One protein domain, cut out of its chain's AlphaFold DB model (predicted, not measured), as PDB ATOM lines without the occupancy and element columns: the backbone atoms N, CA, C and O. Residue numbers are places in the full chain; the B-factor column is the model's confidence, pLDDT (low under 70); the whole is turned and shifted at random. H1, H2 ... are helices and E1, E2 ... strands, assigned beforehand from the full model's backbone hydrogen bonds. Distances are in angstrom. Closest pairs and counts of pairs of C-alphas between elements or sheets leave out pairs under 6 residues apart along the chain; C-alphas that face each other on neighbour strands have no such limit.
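This is residues 1020 to 1125 of the 1232 residues of an uncharacterized protein of Atta colombica (UniProt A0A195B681). What does the model look like? A cluster of crossed helices has H1 and H4 near its middle, H5 crossing H2 on one side, and an antiparallel ribbon of E1 and E2 at one end. What is printed? 106 residues, mostly helix by class, with six named helices and two named strands in the order E1 H1 H2 H3 H4 H5 H6 E2. The whole is compact, with a radius of gyration of the C-alphas of 13.8 A, and spans 48 by 32 by 22 A.

How do the strands pair? E1, residues 1025 to 1028, and E2, residues 1121 to 1124, are antiparallel at 141 degrees, with N 1027 and O 1122 within hydrogen-bond range at 3.0 A. What touches the hub, H1, residues 1031 to 1036? H2, residues 1043 to 1056, touches it at a steep tilt of 49 degrees, opposite ways, closest at the C-alphas of Thr 1031 and Leu 1056, 5.3 A. H4, residues 1076 to 1087, touches it with residues 1076 to 1080 alone, only just about perpendicular at 73 degrees, closest at the C-alphas of Ala 1036 and Gly 1077, 5.2 A. H6, residues 1113 to 1116, touches it too, closest at the C-alphas of Ala 1036 and Gly 1115, 4.1 A. Where are the others? H5, residues 1096 to 1105, touches H2, about perpendicular at 73 degrees, closest at the C-alphas of Met 1048 and Ala 1101, 4.9 A. H3, residues 1061 to 1064, is close to H4 but not clearly touching, closest at the C-alphas of Leu 1062 and Ile 1083, 7.7 A. Which helix backbones hold? Every O i to N i+4 pair is within hydrogen-bond range in H2, H4 and H5; H1 has 0 of 2, but 3 of 3 O i to N i+3 pairs, and H3 and H6 are too short for an i+4 pair.

Where are the anchors? E1 begins at C-alpha 1025, (145.055, 175.910, 188.699), and E2 ends at C-alpha 1124, (141.725, 174.355, 192.632). Which elements are long? H2 measures 19.8 A from first to last C-alpha, H4 16.3 A and H5 14.4 A.

How far does it reach? The two C-alphas farthest apart, those of Ser 1020 and Thr 1042, are 48.9 A apart. Is it continuous? The printed part has no cut, and the link from H3 to H4, 11 residues, is long. Where is confidence low? 18 residues have pLDDT under 70, among them 1020 to 1027 and 1121 to 1125.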
ATOM      1  N   SER A1020     148.943 186.765 191.619       46.06
ATOM      2  CA  SER A1020     149.696 186.908 192.881       46.06
ATOM      3  C   SER A1020     148.865 186.830 194.170       46.06
ATOM      4  O   SER A1020     149.454 186.685 195.251       46.06
ATOM      5  N   GLU A1021     147.535 186.886 194.059       46.22
ATOM      6  CA  GLU A1021     146.555 186.658 195.130       46.22
ATOM      7  C   GLU A1021     145.943 185.243 195.064       46.22
ATOM      8  O   GLU A1021     145.717 184.634 196.105       46.22
ATOM      9  N   THR A1022     145.716 184.699 193.860       47.56
ATOM     10  CA  THR A1022     145.042 183.404 193.641       47.56
ATOM     11  C   THR A1022     145.787 182.571 192.599       47.56
ATOM     12  O   THR A1022     145.625 182.791 191.400       47.56
ATOM     13  N   THR A1023     146.562 181.567 193.018       50.78
ATOM     14  CA  THR A1023     147.278 180.670 192.079       50.78
ATOM     15  C   THR A1023     146.380 179.563 191.523       50.78
ATOM     16  O   THR A1023     146.800 178.417 191.402       50.78
ATOM     17  N   GLY A1024     145.126 179.906 191.213       52.91
ATOM     18  CA  GLY A1024     144.114 178.963 190.759       52.91
ATOM     19  C   GLY A1024     144.604 178.152 189.567       52.91
ATOM     20  O   GLY A1024     145.005 178.714 188.544       52.91
ATOM     21  N   GLN A1025     144.602 176.832 189.724       59.28
ATOM     22  CA  GLN A1025     145.055 175.910 188.699       59.28
ATOM     23  C   GLN A1025     144.057 174.781 188.495       59.28
ATOM     24  O   GLN A1025     143.481 174.227 189.428       59.28
ATOM     25  N   TRP A1026     143.891 174.407 187.232       61.28
ATOM     26  CA  TRP A1026     143.182 173.196 186.860       61.28
ATOM     27  C   TRP A1026     144.022 171.977 187.221       61.28
ATOM     28  O   TRP A1026     145.094 171.766 186.642       61.28
ATOM     29  N   LEU A1027     143.519 171.169 188.143       69.50
ATOM     30  CA  LEU A1027     144.037 169.840 188.441       69.50
ATOM     31  C   LEU A1027     143.057 168.793 187.897       69.50
ATOM     32  O   LEU A1027     141.863 169.086 187.769       69.50
ATOM     33  N   PRO A1028     143.536 167.603 187.501       75.50
ATOM     34  CA  PRO A1028     142.629 166.523 187.158       75.50
ATOM     35  C   PRO A1028     141.918 166.108 188.443       75.50
ATOM     36  O   PRO A1028     142.563 165.889 189.466       75.50
ATOM     37  N   GLU A1029     140.597 166.027 188.391       80.75
ATOM     38  CA  GLU A1029     139.823 165.401 189.449       80.75
ATOM     39  C   GLU A1029     140.114 163.892 189.363       80.75
ATOM     40  O   GLU A1029     140.067 163.289 188.284       80.75
ATOM     41  N   LEU A1030     140.572 163.323 190.480       88.00
ATOM     42  CA  LEU A1030     141.134 161.972 190.525       88.00
ATOM     43  C   LEU A1030     140.146 160.939 191.074       88.00
ATOM     44  O   LEU A1030     140.269 159.762 190.749       88.00
ATOM     45  N   THR A1031     139.164 161.346 191.875       85.12
ATOM     46  CA  THR A1031     138.169 160.451 192.481       85.12
ATOM     47  C   THR A1031     137.225 159.858 191.434       85.12
ATOM     48  O   THR A1031     136.993 158.651 191.447       85.12
ATOM     49  N   SER A1032     136.802 160.617 190.418       81.62
ATOM     50  CA  SER A1032     136.021 160.113 189.274       81.62
ATOM     51  C   SER A1032     136.743 159.060 188.429       81.62
ATOM     52  O   SER A1032     136.093 158.359 187.648       81.62
ATOM     53  N   LEU A1033     138.062 158.886 188.594       90.81
ATOM     54  CA  LEU A1033     138.794 157.775 187.985       90.81
ATOM     55  C   LEU A1033     138.332 156.419 188.533       90.81
ATOM     56  O   LEU A1033     138.469 155.424 187.826       90.81
ATOM     57  N   ILE A1034     137.717 156.364 189.722       92.06
ATOM     58  CA  ILE A1034     137.095 155.145 190.264       92.06
ATOM     59  C   ILE A1034     136.033 154.566 189.308       92.06
ATOM     60  O   ILE A1034     135.819 153.356 189.296       92.06
ATOM     61  N   SER A1035     135.440 155.390 188.427       87.56
ATOM     62  CA  SER A1035     134.511 154.936 187.382       87.56
ATOM     63  C   SER A1035     135.173 154.133 186.253       87.56
ATOM     64  O   SER A1035     134.472 153.690 185.353       87.56
ATOM     65  N   ALA A1036     136.502 153.987 186.253       92.25
ATOM     66  CA  ALA A1036     137.249 153.098 185.363       92.25
ATOM     67  C   ALA A1036     137.579 151.741 186.024       92.25
ATOM     68  O   ALA A1036     138.418 150.993 185.517       92.25
ATOM     69  N   LEU A1037     136.958 151.427 187.167       94.31
ATOM     70  CA  LEU A1037     136.970 150.100 187.782       94.31
ATOM     71  C   LEU A1037     135.602 149.417 187.608       94.31
ATOM     72  O   LEU A1037     134.575 150.097 187.673       94.31
ATOM     73  N   PRO A1038     135.563 148.080 187.456       93.44
ATOM     74  CA  PRO A1038     134.310 147.337 187.416       93.44
ATOM     75  C   PRO A1038     133.568 147.441 188.754       93.44
ATOM     76  O   PRO A1038     134.184 147.511 189.821       93.44
ATOM     77  N   THR A1039     132.234 147.400 188.691       90.94
ATOM     78  CA  THR A1039     131.342 147.410 189.862       90.94
ATOM     79  C   THR A1039     131.712 146.292 190.853       90.94
ATOM     80  O   THR A1039     131.933 145.164 190.411       90.94
ATOM     81  N   PRO A1040     131.778 146.557 192.174       94.19
ATOM     82  CA  PRO A1040     132.197 145.554 193.149       94.19
ATOM     83  C   PRO A1040     131.119 144.476 193.333       94.19
ATOM     84  O   PRO A1040     129.944 144.789 193.529       94.19
ATOM     85  N   GLU A1041     131.517 143.202 193.313       95.12
ATOM     86  CA  GLU A1041     130.618 142.057 193.519       95.12
ATOM     87  C   GLU A1041     130.536 141.635 194.998       95.12
ATOM     88  O   GLU A1041     129.679 140.834 195.378       95.12
ATOM     89  N   THR A1042     131.437 142.143 195.849       95.50
ATOM     90  CA  THR A1042     131.561 141.750 197.263       95.50
ATOM     91  C   THR A1042     131.934 142.922 198.172       95.50
ATOM     92  O   THR A1042     132.688 143.802 197.765       95.50
ATOM     93  N   ASP A1043     131.536 142.870 199.449       93.06
ATOM     94  CA  ASP A1043     131.913 143.862 200.478       93.06
ATOM     95  C   ASP A1043     133.436 144.104 200.551       93.06
ATOM     96  O   ASP A1043     133.902 145.202 200.836       93.06
ATOM     97  N   THR A1044     134.235 143.066 200.274       95.12
ATOM     98  CA  THR A1044     135.704 143.151 200.268       95.12
ATOM     99  C   THR A1044     136.249 143.907 199.055       95.12
ATOM    100  O   THR A1044     137.308 144.521 199.163       95.12
ATOM    101  N   GLU A1045     135.555 143.872 197.917       95.06
ATOM    102  CA  GLU A1045     135.849 144.736 196.770       95.06
ATOM    103  C   GLU A1045     135.377 146.167 197.026       95.06
ATOM    104  O   GLU A1045     136.144 147.087 196.758       95.06
ATOM    105  N   THR A1046     134.203 146.363 197.640       94.38
ATOM    106  CA  THR A1046     133.718 147.690 198.057       94.38
ATOM    107  C   THR A1046     134.754 148.404 198.923       94.38
ATOM    108  O   THR A1046     135.210 149.480 198.552       94.38
ATOM    109  N   THR A1047     135.257 147.766 199.988       94.44
ATOM    110  CA  THR A1047     136.323 148.358 200.818       94.44
ATOM    111  C   THR A1047     137.649 148.541 200.073       94.44
ATOM    112  O   THR A1047     138.404 149.456 200.384       94.44
ATOM    113  N   MET A1048     137.961 147.730 199.055       97.12
ATOM    114  CA  MET A1048     139.124 148.007 198.199       97.12
ATOM    115  C   MET A1048     138.913 149.213 197.278       97.12
ATOM    116  O   MET A1048     139.896 149.876 196.954       97.12
ATOM    117  N   MET A1049     137.683 149.502 196.852       96.06
ATOM    118  CA  MET A1049     137.366 150.709 196.087       96.06
ATOM    119  C   MET A1049     137.367 151.946 196.984       96.06
ATOM    120  O   MET A1049     138.011 152.918 196.610       96.06
ATOM    121  N   GLU A1050     136.788 151.879 198.186       94.12
ATOM    122  CA  GLU A1050     136.849 152.943 199.208       94.12
ATOM    123  C   GLU A1050     138.308 153.345 199.518       94.12
ATOM    124  O   GLU A1050     138.648 154.525 199.533       94.12
ATOM    125  N   GLU A1051     139.209 152.369 199.687       96.19
ATOM    126  CA  GLU A1051     140.645 152.607 199.926       96.19
ATOM    127  C   GLU A1051     141.390 153.174 198.698       96.19
ATOM    128  O   GLU A1051     142.411 153.847 198.848       96.19
ATOM    129  N   ILE A1052     140.908 152.920 197.476       96.62
ATOM    130  CA  ILE A1052     141.447 153.540 196.252       96.62
ATOM    131  C   ILE A1052     140.914 154.968 196.101       96.62
ATOM    132  O   ILE A1052     141.689 155.871 195.804       96.62
ATOM    133  N   GLU A1053     139.622 155.182 196.332       94.38
ATOM    134  CA  GLU A1053     138.954 156.482 196.267       94.38
ATOM    135  C   GLU A1053     139.549 157.454 197.294       94.38
ATOM    136  O   GLU A1053     139.991 158.537 196.917       94.38
ATOM    137  N   GLN A1054     139.719 157.024 198.551       91.31
ATOM    138  CA  GLN A1054     140.381 157.811 199.597       91.31
ATOM    139  C   GLN A1054     141.851 158.142 199.272       91.31
ATOM    140  O   GLN A1054     142.368 159.168 199.712       91.31
ATOM    141  N   TYR A1055     142.547 157.294 198.512       94.19
ATOM    142  CA  TYR A1055     143.909 157.586 198.053       94.19
ATOM    143  C   TYR A1055     143.928 158.562 196.867       94.19
ATOM    144  O   TYR A1055     144.852 159.364 196.751       94.19
ATOM    145  N   LEU A1056     142.915 158.511 195.995       93.44
ATOM    146  CA  LEU A1056     142.734 159.434 194.872       93.44
ATOM    147  C   LEU A1056     142.259 160.829 195.322       93.44
ATOM    148  O   LEU A1056     142.536 161.797 194.624       93.44
ATOM    149  N   ASP A1057     141.625 160.947 196.491       87.88
ATOM    150  CA  ASP A1057     141.179 162.213 197.105       87.88
ATOM    151  C   ASP A1057     142.332 163.184 197.471       87.88
ATOM    152  O   ASP A1057     142.103 164.346 197.793       87.88
ATOM    153  N   ASP A1058     143.598 162.751 197.391       83.50
ATOM    154  CA  ASP A1058     144.777 163.608 197.576       83.50
ATOM    155  C   ASP A1058     145.053 164.473 196.319       83.50
ATOM    156  O   ASP A1058     145.601 163.970 195.331       83.50
ATOM    157  N   PRO A1059     144.790 165.800 196.337       74.31
ATOM    158  CA  PRO A1059     144.947 166.655 195.155       74.31
ATOM    159  C   PRO A1059     146.410 166.825 194.715       74.31
ATOM    160  O   PRO A1059     146.677 167.272 193.601       74.31
ATOM    161  N   THR A1060     147.372 166.451 195.564       82.06
ATOM    162  CA  THR A1060     148.815 166.490 195.261       82.06
ATOM    163  C   THR A1060     149.366 165.130 194.811       82.06
ATOM    164  O   THR A1060     150.571 164.985 194.594       82.06
ATOM    165  N   LEU A1061     148.511 164.112 194.637       89.25
ATOM    166  CA  LEU A1061     148.931 162.739 194.339       89.25
ATOM    167  C   LEU A1061     149.786 162.623 193.068       89.25
ATOM    168  O   LEU A1061     150.786 161.901 193.064       89.25
ATOM    169  N   LEU A1062     149.433 163.329 191.986       88.50
ATOM    170  CA  LEU A1062     150.211 163.262 190.743       88.50
ATOM    171  C   LEU A1062     151.620 163.836 190.914       88.50
ATOM    172  O   LEU A1062     152.577 163.256 190.404       88.50
ATOM    173  N   GLU A1063     151.762 164.921 191.673       83.31
ATOM    174  CA  GLU A1063     153.050 165.534 191.999       83.31
ATOM    175  C   GLU A1063     153.899 164.591 192.864       83.31
ATOM    176  O   GLU A1063     155.031 164.265 192.500       83.31
ATOM    177  N   LYS A1064     153.311 164.024 193.928       84.81
ATOM    178  CA  LYS A1064     153.936 162.996 194.781       84.81
ATOM    179  C   LYS A1064     154.417 161.781 193.977       84.81
ATOM    180  O   LYS A1064     155.512 161.273 194.212       84.81
ATOM    181  N   LEU A1065     153.639 161.335 192.988       87.06
ATOM    182  CA  LEU A1065     154.002 160.237 192.082       87.06
ATOM    183  C   LEU A1065     154.970 160.645 190.953       87.06
ATOM    184  O   LEU A1065     155.376 159.779 190.177       87.06
ATOM    185  N   ASN A1066     155.355 161.924 190.843       86.25
ATOM    186  CA  ASN A1066     156.113 162.490 189.716       86.25
ATOM    187  C   ASN A1066     155.446 162.219 188.346       86.25
ATOM    188  O   ASN A1066     156.098 162.041 187.312       86.25
ATOM    189  N   ILE A1067     154.112 162.188 188.330       85.56
ATOM    190  CA  ILE A1067     153.296 162.091 187.125       85.56
ATOM    191  C   ILE A1067     153.156 163.493 186.530       85.56
ATOM    192  O   ILE A1067     152.349 164.300 186.982       85.56
ATOM    193  N   ALA A1068     153.913 163.753 185.462       80.19
ATOM    194  CA  ALA A1068     153.697 164.926 184.617       80.19
ATOM    195  C   ALA A1068     152.221 165.025 184.187       80.19
ATOM    196  O   ALA A1068     151.601 164.001 183.852       80.19
ATOM    197  N   LYS A1069     151.699 166.263 184.214       73.44
ATOM    198  CA  LYS A1069     150.288 166.625 184.009       73.44
ATOM    199  C   LYS A1069     149.704 165.860 182.810       73.44
ATOM    200  O   LYS A1069     150.315 165.884 181.740       73.44
ATOM    201  N   PRO A1070     148.589 165.123 182.973       74.88
ATOM    202  CA  PRO A1070     148.095 164.258 181.911       74.88
ATOM    203  C   PRO A1070     147.655 165.098 180.701       74.88
ATOM    204  O   PRO A1070     147.040 166.152 180.892       74.88
ATOM    205  N   PRO A1071     147.969 164.668 179.465       65.00
ATOM    206  CA  PRO A1071     147.516 165.365 178.272       65.00
ATOM    207  C   PRO A1071     145.993 165.264 178.157       65.00
ATOM    208  O   PRO A1071     145.391 164.284 178.589       65.00
ATOM    209  N   VAL A1072     145.381 166.266 177.526       60.34
ATOM    210  CA  VAL A1072     143.919 166.416 177.381       60.34
ATOM    211  C   VAL A1072     143.248 165.192 176.733       60.34
ATOM    212  O   VAL A1072     142.093 164.894 177.016       60.34
ATOM    213  N   THR A1073     143.986 164.465 175.889       63.50
ATOM    214  CA  THR A1073     143.547 163.245 175.194       63.50
ATOM    215  C   THR A1073     143.567 161.975 176.050       63.50
ATOM    216  O   THR A1073     143.089 160.946 175.581       63.50
ATOM    217  N   MET A1074     144.136 162.006 177.260       78.44
ATOM    218  CA  MET A1074     144.237 160.829 178.124       78.44
ATOM    219  C   MET A1074     142.875 160.487 178.742       78.44
ATOM    220  O   MET A1074     142.191 161.343 179.304       78.44
ATOM    221  N   SER A1075     142.498 159.216 178.648       83.00
ATOM    222  CA  SER A1075     141.272 158.676 179.239       83.00
ATOM    223  C   SER A1075     141.410 158.405 180.745       83.00
ATOM    224  O   SER A1075     142.520 158.325 181.289       83.00
ATOM    225  N   ARG A1076     140.277 158.225 181.438       87.00
ATOM    226  CA  ARG A1076     140.260 157.873 182.872       87.00
ATOM    227  C   ARG A1076     140.997 156.566 183.153       87.00
ATOM    228  O   ARG A1076     141.809 156.516 184.077       87.00
ATOM    229  N   GLY A1077     140.763 155.538 182.337       93.06
ATOM    230  CA  GLY A1077     141.422 154.237 182.458       93.06
ATOM    231  C   GLY A1077     142.939 154.331 182.301       93.06
ATOM    232  O   GLY A1077     143.689 153.767 183.098       93.06
ATOM    233  N   GLU A1078     143.422 155.112 181.330       93.25
ATOM    234  CA  GLU A1078     144.859 155.352 181.148       93.25
ATOM    235  C   GLU A1078     145.497 156.071 182.339       93.25
ATOM    236  O   GLU A1078     146.572 155.657 182.787       93.25
ATOM    237  N   LEU A1079     144.849 157.112 182.878       94.06
ATOM    238  CA  LEU A1079     145.372 157.824 184.043       94.06
ATOM    239  C   LEU A1079     145.352 156.941 185.297       94.06
ATOM    240  O   LEU A1079     146.374 156.854 185.980       94.06
ATOM    241  N   LEU A1080     144.255 156.229 185.572       96.81
ATOM    242  CA  LEU A1080     144.166 155.331 186.724       96.81
ATOM    243  C   LEU A1080     145.213 154.214 186.650       96.81
ATOM    244  O   LEU A1080     145.959 153.993 187.602       96.81
ATOM    245  N   HIS A1081     145.338 153.548 185.500       96.56
ATOM    246  CA  HIS A1081     146.346 152.510 185.299       96.56
ATOM    247  C   HIS A1081     147.779 153.063 185.438       96.56
ATOM    248  O   HIS A1081     148.646 152.389 186.000       96.56
ATOM    249  N   LYS A1082     148.040 154.310 185.008       95.25
ATOM    250  CA  LYS A1082     149.324 155.009 185.216       95.25
ATOM    251  C   LYS A1082     149.593 155.284 186.705       95.25
ATOM    252  O   LYS A1082     150.695 154.982 187.166       95.25
ATOM    253  N   ILE A1083     148.601 155.779 187.452       96.00
ATOM    254  CA  ILE A1083     148.667 155.996 188.911       96.00
ATOM    255  C   ILE A1083     148.961 154.677 189.629       96.00
ATOM    256  O   ILE A1083     149.955 154.590 190.353       96.00
ATOM    257  N   ILE A1084     148.171 153.627 189.377       96.62
ATOM    258  CA  ILE A1084     148.337 152.298 189.988       96.62
ATOM    259  C   ILE A1084     149.730 151.732 189.686       96.62
ATOM    260  O   ILE A1084     150.429 151.267 190.589       96.62
ATOM    261  N   ARG A1085     150.178 151.795 188.425       95.00
ATOM    262  CA  ARG A1085     151.477 151.250 188.002       95.00
ATOM    263  C   ARG A1085     152.662 151.937 188.683       95.00
ATOM    264  O   ARG A1085     153.613 151.248 189.050       95.00
ATOM    265  N   ILE A1086     152.629 153.261 188.837       93.19
ATOM    266  CA  ILE A1086     153.719 154.015 189.475       93.19
ATOM    267  C   ILE A1086     153.661 153.838 190.996       93.19
ATOM    268  O   ILE A1086     154.688 153.545 191.607       93.19
ATOM    269  N   SER A1087     152.468 153.864 191.588       93.62
ATOM    270  CA  SER A1087     152.239 153.563 193.006       93.62
ATOM    271  C   SER A1087     152.812 152.196 193.404       93.62
ATOM    272  O   SER A1087     153.581 152.076 194.357       93.62
ATOM    273  N   LEU A1088     152.535 151.156 192.610       93.69
ATOM    274  CA  LEU A1088     153.073 149.808 192.820       93.69
ATOM    275  C   LEU A1088     154.588 149.680 192.568       93.69
ATOM    276  O   LEU A1088     155.163 148.655 192.934       93.69
ATOM    277  N   SER A1089     155.240 150.687 191.972       89.06
ATOM    278  CA  SER A1089     156.698 150.704 191.768       89.06
ATOM    279  C   SER A1089     157.494 151.196 192.986       89.06
ATOM    280  O   SER A1089     158.709 151.012 193.022       89.06
ATOM    281  N   GLY A1090     156.824 151.745 194.011       72.38
ATOM    282  CA  GLY A1090     157.438 152.048 195.309       72.38
ATOM    283  C   GLY A1090     158.257 153.342 195.372       72.38
ATOM    284  O   GLY A1090     159.148 153.449 196.209       72.38
ATOM    285  N   THR A1091     157.969 154.324 194.511       68.81
ATOM    286  CA  THR A1091     158.588 155.665 194.559       68.81
ATOM    287  C   THR A1091     158.184 156.481 195.791       68.81
ATOM    288  O   THR A1091     158.944 157.348 196.216       68.81
ATOM    289  N   ILE A1092     157.024 156.189 196.385       78.12
ATOM    290  CA  ILE A1092     156.513 156.808 197.615       78.12
ATOM    291  C   ILE A1092     156.028 155.747 198.612       78.12
ATOM    292  O   ILE A1092     155.750 154.604 198.247       78.12
ATOM    293  N   ASN A1093     155.928 156.125 199.889       82.12
ATOM    294  CA  ASN A1093     155.394 155.263 200.944       82.12
ATOM    295  C   ASN A1093     153.857 155.270 200.903       82.12
ATOM    296  O   ASN A1093     153.253 156.327 201.060       82.12
ATOM    297  N   ILE A1094     153.246 154.101 200.701       87.81
ATOM    298  CA  ILE A1094     151.797 153.925 200.511       87.81
ATOM    299  C   ILE A1094     151.291 152.884 201.508       87.81
ATOM    300  O   ILE A1094     151.990 151.909 201.804       87.81
ATOM    301  N   ASP A1095     150.073 153.076 202.009       91.44
ATOM    302  CA  ASP A1095     149.485 152.174 202.987       91.44
ATOM    303  C   ASP A1095     149.205 150.764 202.449       91.44
ATOM    304  O   ASP A1095     148.989 150.518 201.258       91.44
ATOM    305  N   LYS A1096     149.255 149.788 203.361       93.50
ATOM    306  CA  LYS A1096     149.233 148.357 203.004       93.50
ATOM    307  C   LYS A1096     147.887 147.895 202.448       93.50
ATOM    308  O   LYS A1096     147.850 146.908 201.712       93.50
ATOM    309  N   SER A1097     146.811 148.580 202.811       94.06
ATOM    310  CA  SER A1097     145.460 148.380 202.301       94.06
ATOM    311  C   SER A1097     145.334 148.874 200.857       94.06
ATOM    312  O   SER A1097     145.039 148.070 199.974       94.06
ATOM    313  N   VAL A1098     145.712 150.125 200.585       95.38
ATOM    314  CA  VAL A1098     145.787 150.700 199.230       95.38
ATOM    315  C   VAL A1098     146.684 149.850 198.318       95.38
ATOM    316  O   VAL A1098     146.279 149.461 197.226       95.38
ATOM    317  N   LEU A1099     147.871 149.433 198.783       95.12
ATOM    318  CA  LEU A1099     148.754 148.529 198.024       95.12
ATOM    319  C   LEU A1099     148.143 147.139 197.762       95.12
ATOM    320  O   LEU A1099     148.513 146.488 196.782       95.12
ATOM    321  N   LYS A1100     147.229 146.656 198.614       96.50
ATOM    322  CA  LYS A1100     146.470 145.413 198.390       96.50
ATOM    323  C   LYS A1100     145.386 145.637 197.330       96.50
ATOM    324  O   LYS A1100     145.292 144.828 196.409       96.50
ATOM    325  N   ALA A1101     144.635 146.735 197.421       97.19
ATOM    326  CA  ALA A1101     143.605 147.115 196.457       97.19
ATOM    327  C   ALA A1101     144.192 147.367 195.055       97.19
ATOM    328  O   ALA A1101     143.742 146.781 194.074       97.19
ATOM    329  N   PHE A1102     145.289 148.120 194.955       97.31
ATOM    330  CA  PHE A1102     146.019 148.338 193.704       97.31
ATOM    331  C   PHE A1102     146.534 147.046 193.064       97.31
ATOM    332  O   PHE A1102     146.450 146.898 191.849       97.31
ATOM    333  N   ARG A1103     147.021 146.073 193.846       96.81
ATOM    334  CA  ARG A1103     147.403 144.751 193.305       96.81
ATOM    335  C   ARG A1103     146.214 143.947 192.787       96.81
ATOM    336  O   ARG A1103     146.415 143.094 191.929       96.81
ATOM    337  N   TYR A1104     145.018 144.199 193.308       97.50
ATOM    338  CA  TYR A1104     143.789 143.534 192.892       97.50
ATOM    339  C   TYR A1104     143.190 144.165 191.624       97.50
ATOM    340  O   TYR A1104     142.814 143.446 190.700       97.50
ATOM    341  N   TYR A1105     143.170 145.501 191.542       97.38
ATOM    342  CA  TYR A1105     142.563 146.238 190.430       97.38
ATOM    343  C   TYR A1105     143.501 146.573 189.261       97.38
ATOM    344  O   TYR A1105     143.004 146.885 188.183       97.38
ATOM    345  N   LYS A1106     144.834 146.462 189.409       95.25
ATOM    346  CA  LYS A1106     145.831 146.767 188.354       95.25
ATOM    347  C   LYS A1106     145.463 146.227 186.969       95.25
ATOM    348  O   LYS A1106     145.600 146.944 185.986       95.25
ATOM    349  N   ASP A1107     145.047 144.964 186.908       94.25
ATOM    350  CA  ASP A1107     144.727 144.248 185.667       94.25
ATOM    351  C   ASP A1107     143.203 144.146 185.421       94.25
ATOM    352  O   ASP A1107     142.768 143.388 184.555       94.25
ATOM    353  N   LYS A1108     142.399 144.909 186.184       96.25
ATOM    354  CA  LYS A1108     140.940 145.080 186.042       96.25
ATOM    355  C   LYS A1108     140.525 146.475 185.530       96.25
ATOM    356  O   LYS A1108     139.335 146.681 185.330       96.25
ATOM    357  N   VAL A1109     141.445 147.434 185.361       95.75
ATOM    358  CA  VAL A1109     141.099 148.794 184.894       95.75
ATOM    359  C   VAL A1109     140.472 148.737 183.499       95.75
ATOM    360  O   VAL A1109     141.017 148.104 182.593       95.75
ATOM    361  N   GLU A1110     139.339 149.409 183.329       93.31
ATOM    362  CA  GLU A1110     138.597 149.466 182.075       93.31
ATOM    363  C   GLU A1110     139.106 150.606 181.178       93.31
ATOM    364  O   GLU A1110     139.426 151.701 181.639       93.31
ATOM    365  N   PHE A1111     139.166 150.348 179.868       89.81
ATOM    366  CA  PHE A1111     139.587 151.305 178.828       89.81
ATOM    367  C   PHE A1111     138.495 151.516 177.762       89.81
ATOM    368  O   PHE A1111     138.764 151.981 176.657       89.81
ATOM    369  N   ILE A1112     137.264 151.118 178.089       84.56
ATOM    370  CA  ILE A1112     136.036 151.267 177.297       84.56
ATOM    371  C   ILE A1112     134.985 151.977 178.158       84.56
ATOM    372  O   ILE A1112     135.219 152.186 179.347       84.56
ATOM    373  N   ASP A1113     133.856 152.368 177.567       82.12
ATOM    374  CA  ASP A1113     132.712 152.964 178.269       82.12
ATOM    375  C   ASP A1113     133.120 154.074 179.263       82.12
ATOM    376  O   ASP A1113     133.660 155.099 178.842       82.12
ATOM    377  N   LEU A1114     132.911 153.887 180.573       78.75
ATOM    378  CA  LEU A1114     133.275 154.872 181.603       78.75
ATOM    379  C   LEU A1114     134.794 155.069 181.754       78.75
ATOM    380  O   LEU A1114     135.236 156.163 182.107       78.75
ATOM    381  N   GLY A1115     135.595 154.046 181.452       80.94
ATOM    382  CA  GLY A1115     137.056 154.118 181.432       80.94
ATOM    383  C   GLY A1115     137.619 154.846 180.207       80.94
ATOM    384  O   GLY A1115     138.674 155.471 180.308       80.94
ATOM    385  N   ALA A1116     136.895 154.831 179.080       80.62
ATOM    386  CA  ALA A1116     137.233 155.584 177.866       80.62
ATOM    387  C   ALA A1116     136.829 157.069 177.923       80.62
ATOM    388  O   ALA A1116     137.222 157.843 177.048       80.62
ATOM    389  N   LEU A1117     136.053 157.485 178.931       73.00
ATOM    390  CA  LEU A1117     135.702 158.893 179.114       73.00
ATOM    391  C   LEU A1117     136.954 159.762 179.338       73.00
ATOM    392  O   LEU A1117     137.968 159.277 179.858       73.00
ATOM    393  N   PRO A1118     136.883 161.068 179.022       69.88
ATOM    394  CA  PRO A1118     137.936 162.000 179.388       69.88
ATOM    395  C   PRO A1118     138.093 162.109 180.911       69.88
ATOM    396  O   PRO A1118     137.131 161.947 181.676       69.88
ATOM    397  N   ILE A1119     139.311 162.442 181.340       73.94
ATOM    398  CA  ILE A1119     139.607 162.878 182.709       73.94
ATOM    399  C   ILE A1119     138.740 164.102 183.047       73.94
ATOM    400  O   ILE A1119     138.673 165.051 182.262       73.94
ATOM    401  N   MET A1120     138.080 164.089 184.209       70.12
ATOM    402  CA  MET A1120     137.421 165.282 184.749       70.12
ATOM    403  C   MET A1120     138.477 166.249 185.287       70.12
ATOM    404  O   MET A1120     139.502 165.830 185.814       70.12
ATOM    405  N   TRP A1121     138.234 167.550 185.163       68.81
ATOM    406  CA  TRP A1121     139.131 168.583 185.679       68.81
ATOM    407  C   TRP A1121     138.379 169.467 186.666       68.81
ATOM    408  O   TRP A1121     137.192 169.738 186.486       68.81
ATOM    409  N   MET A1122     139.085 169.915 187.701       60.44
ATOM    410  CA  MET A1122     138.567 170.798 188.741       60.44
ATOM    411  C   MET A1122     139.482 172.009 188.932       60.44
ATOM    412  O   MET A1122     140.708 171.907 188.836       60.44
ATOM    413  N   TRP A1123     138.878 173.168 189.181       58.56
ATOM    414  CA  TRP A1123     139.594 174.409 189.454       58.56
ATOM    415  C   TRP A1123     139.948 174.463 190.936       58.56
ATOM    416  O   TRP A1123     139.072 174.629 191.783       58.56
ATOM    417  N   VAL A1124     141.231 174.305 191.255       56.62
ATOM    418  CA  VAL A1124     141.725 174.355 192.632       56.62
ATOM    419  C   VAL A1124     142.346 175.723 192.874       56.62
ATOM    420  O   VAL A1124     143.426 176.033 192.367       56.62
ATOM    421  N   GLU A1125     141.659 176.563 193.648       55.78
ATOM    422  CA  GLU A1125     142.195 177.849 194.096       55.78
ATOM    423  C   GLU A1125     143.204 177.634 195.227       55.78
ATOM    424  O   GLU A1125     142.860 177.632 196.405       55.78
TER     425      GLU A1125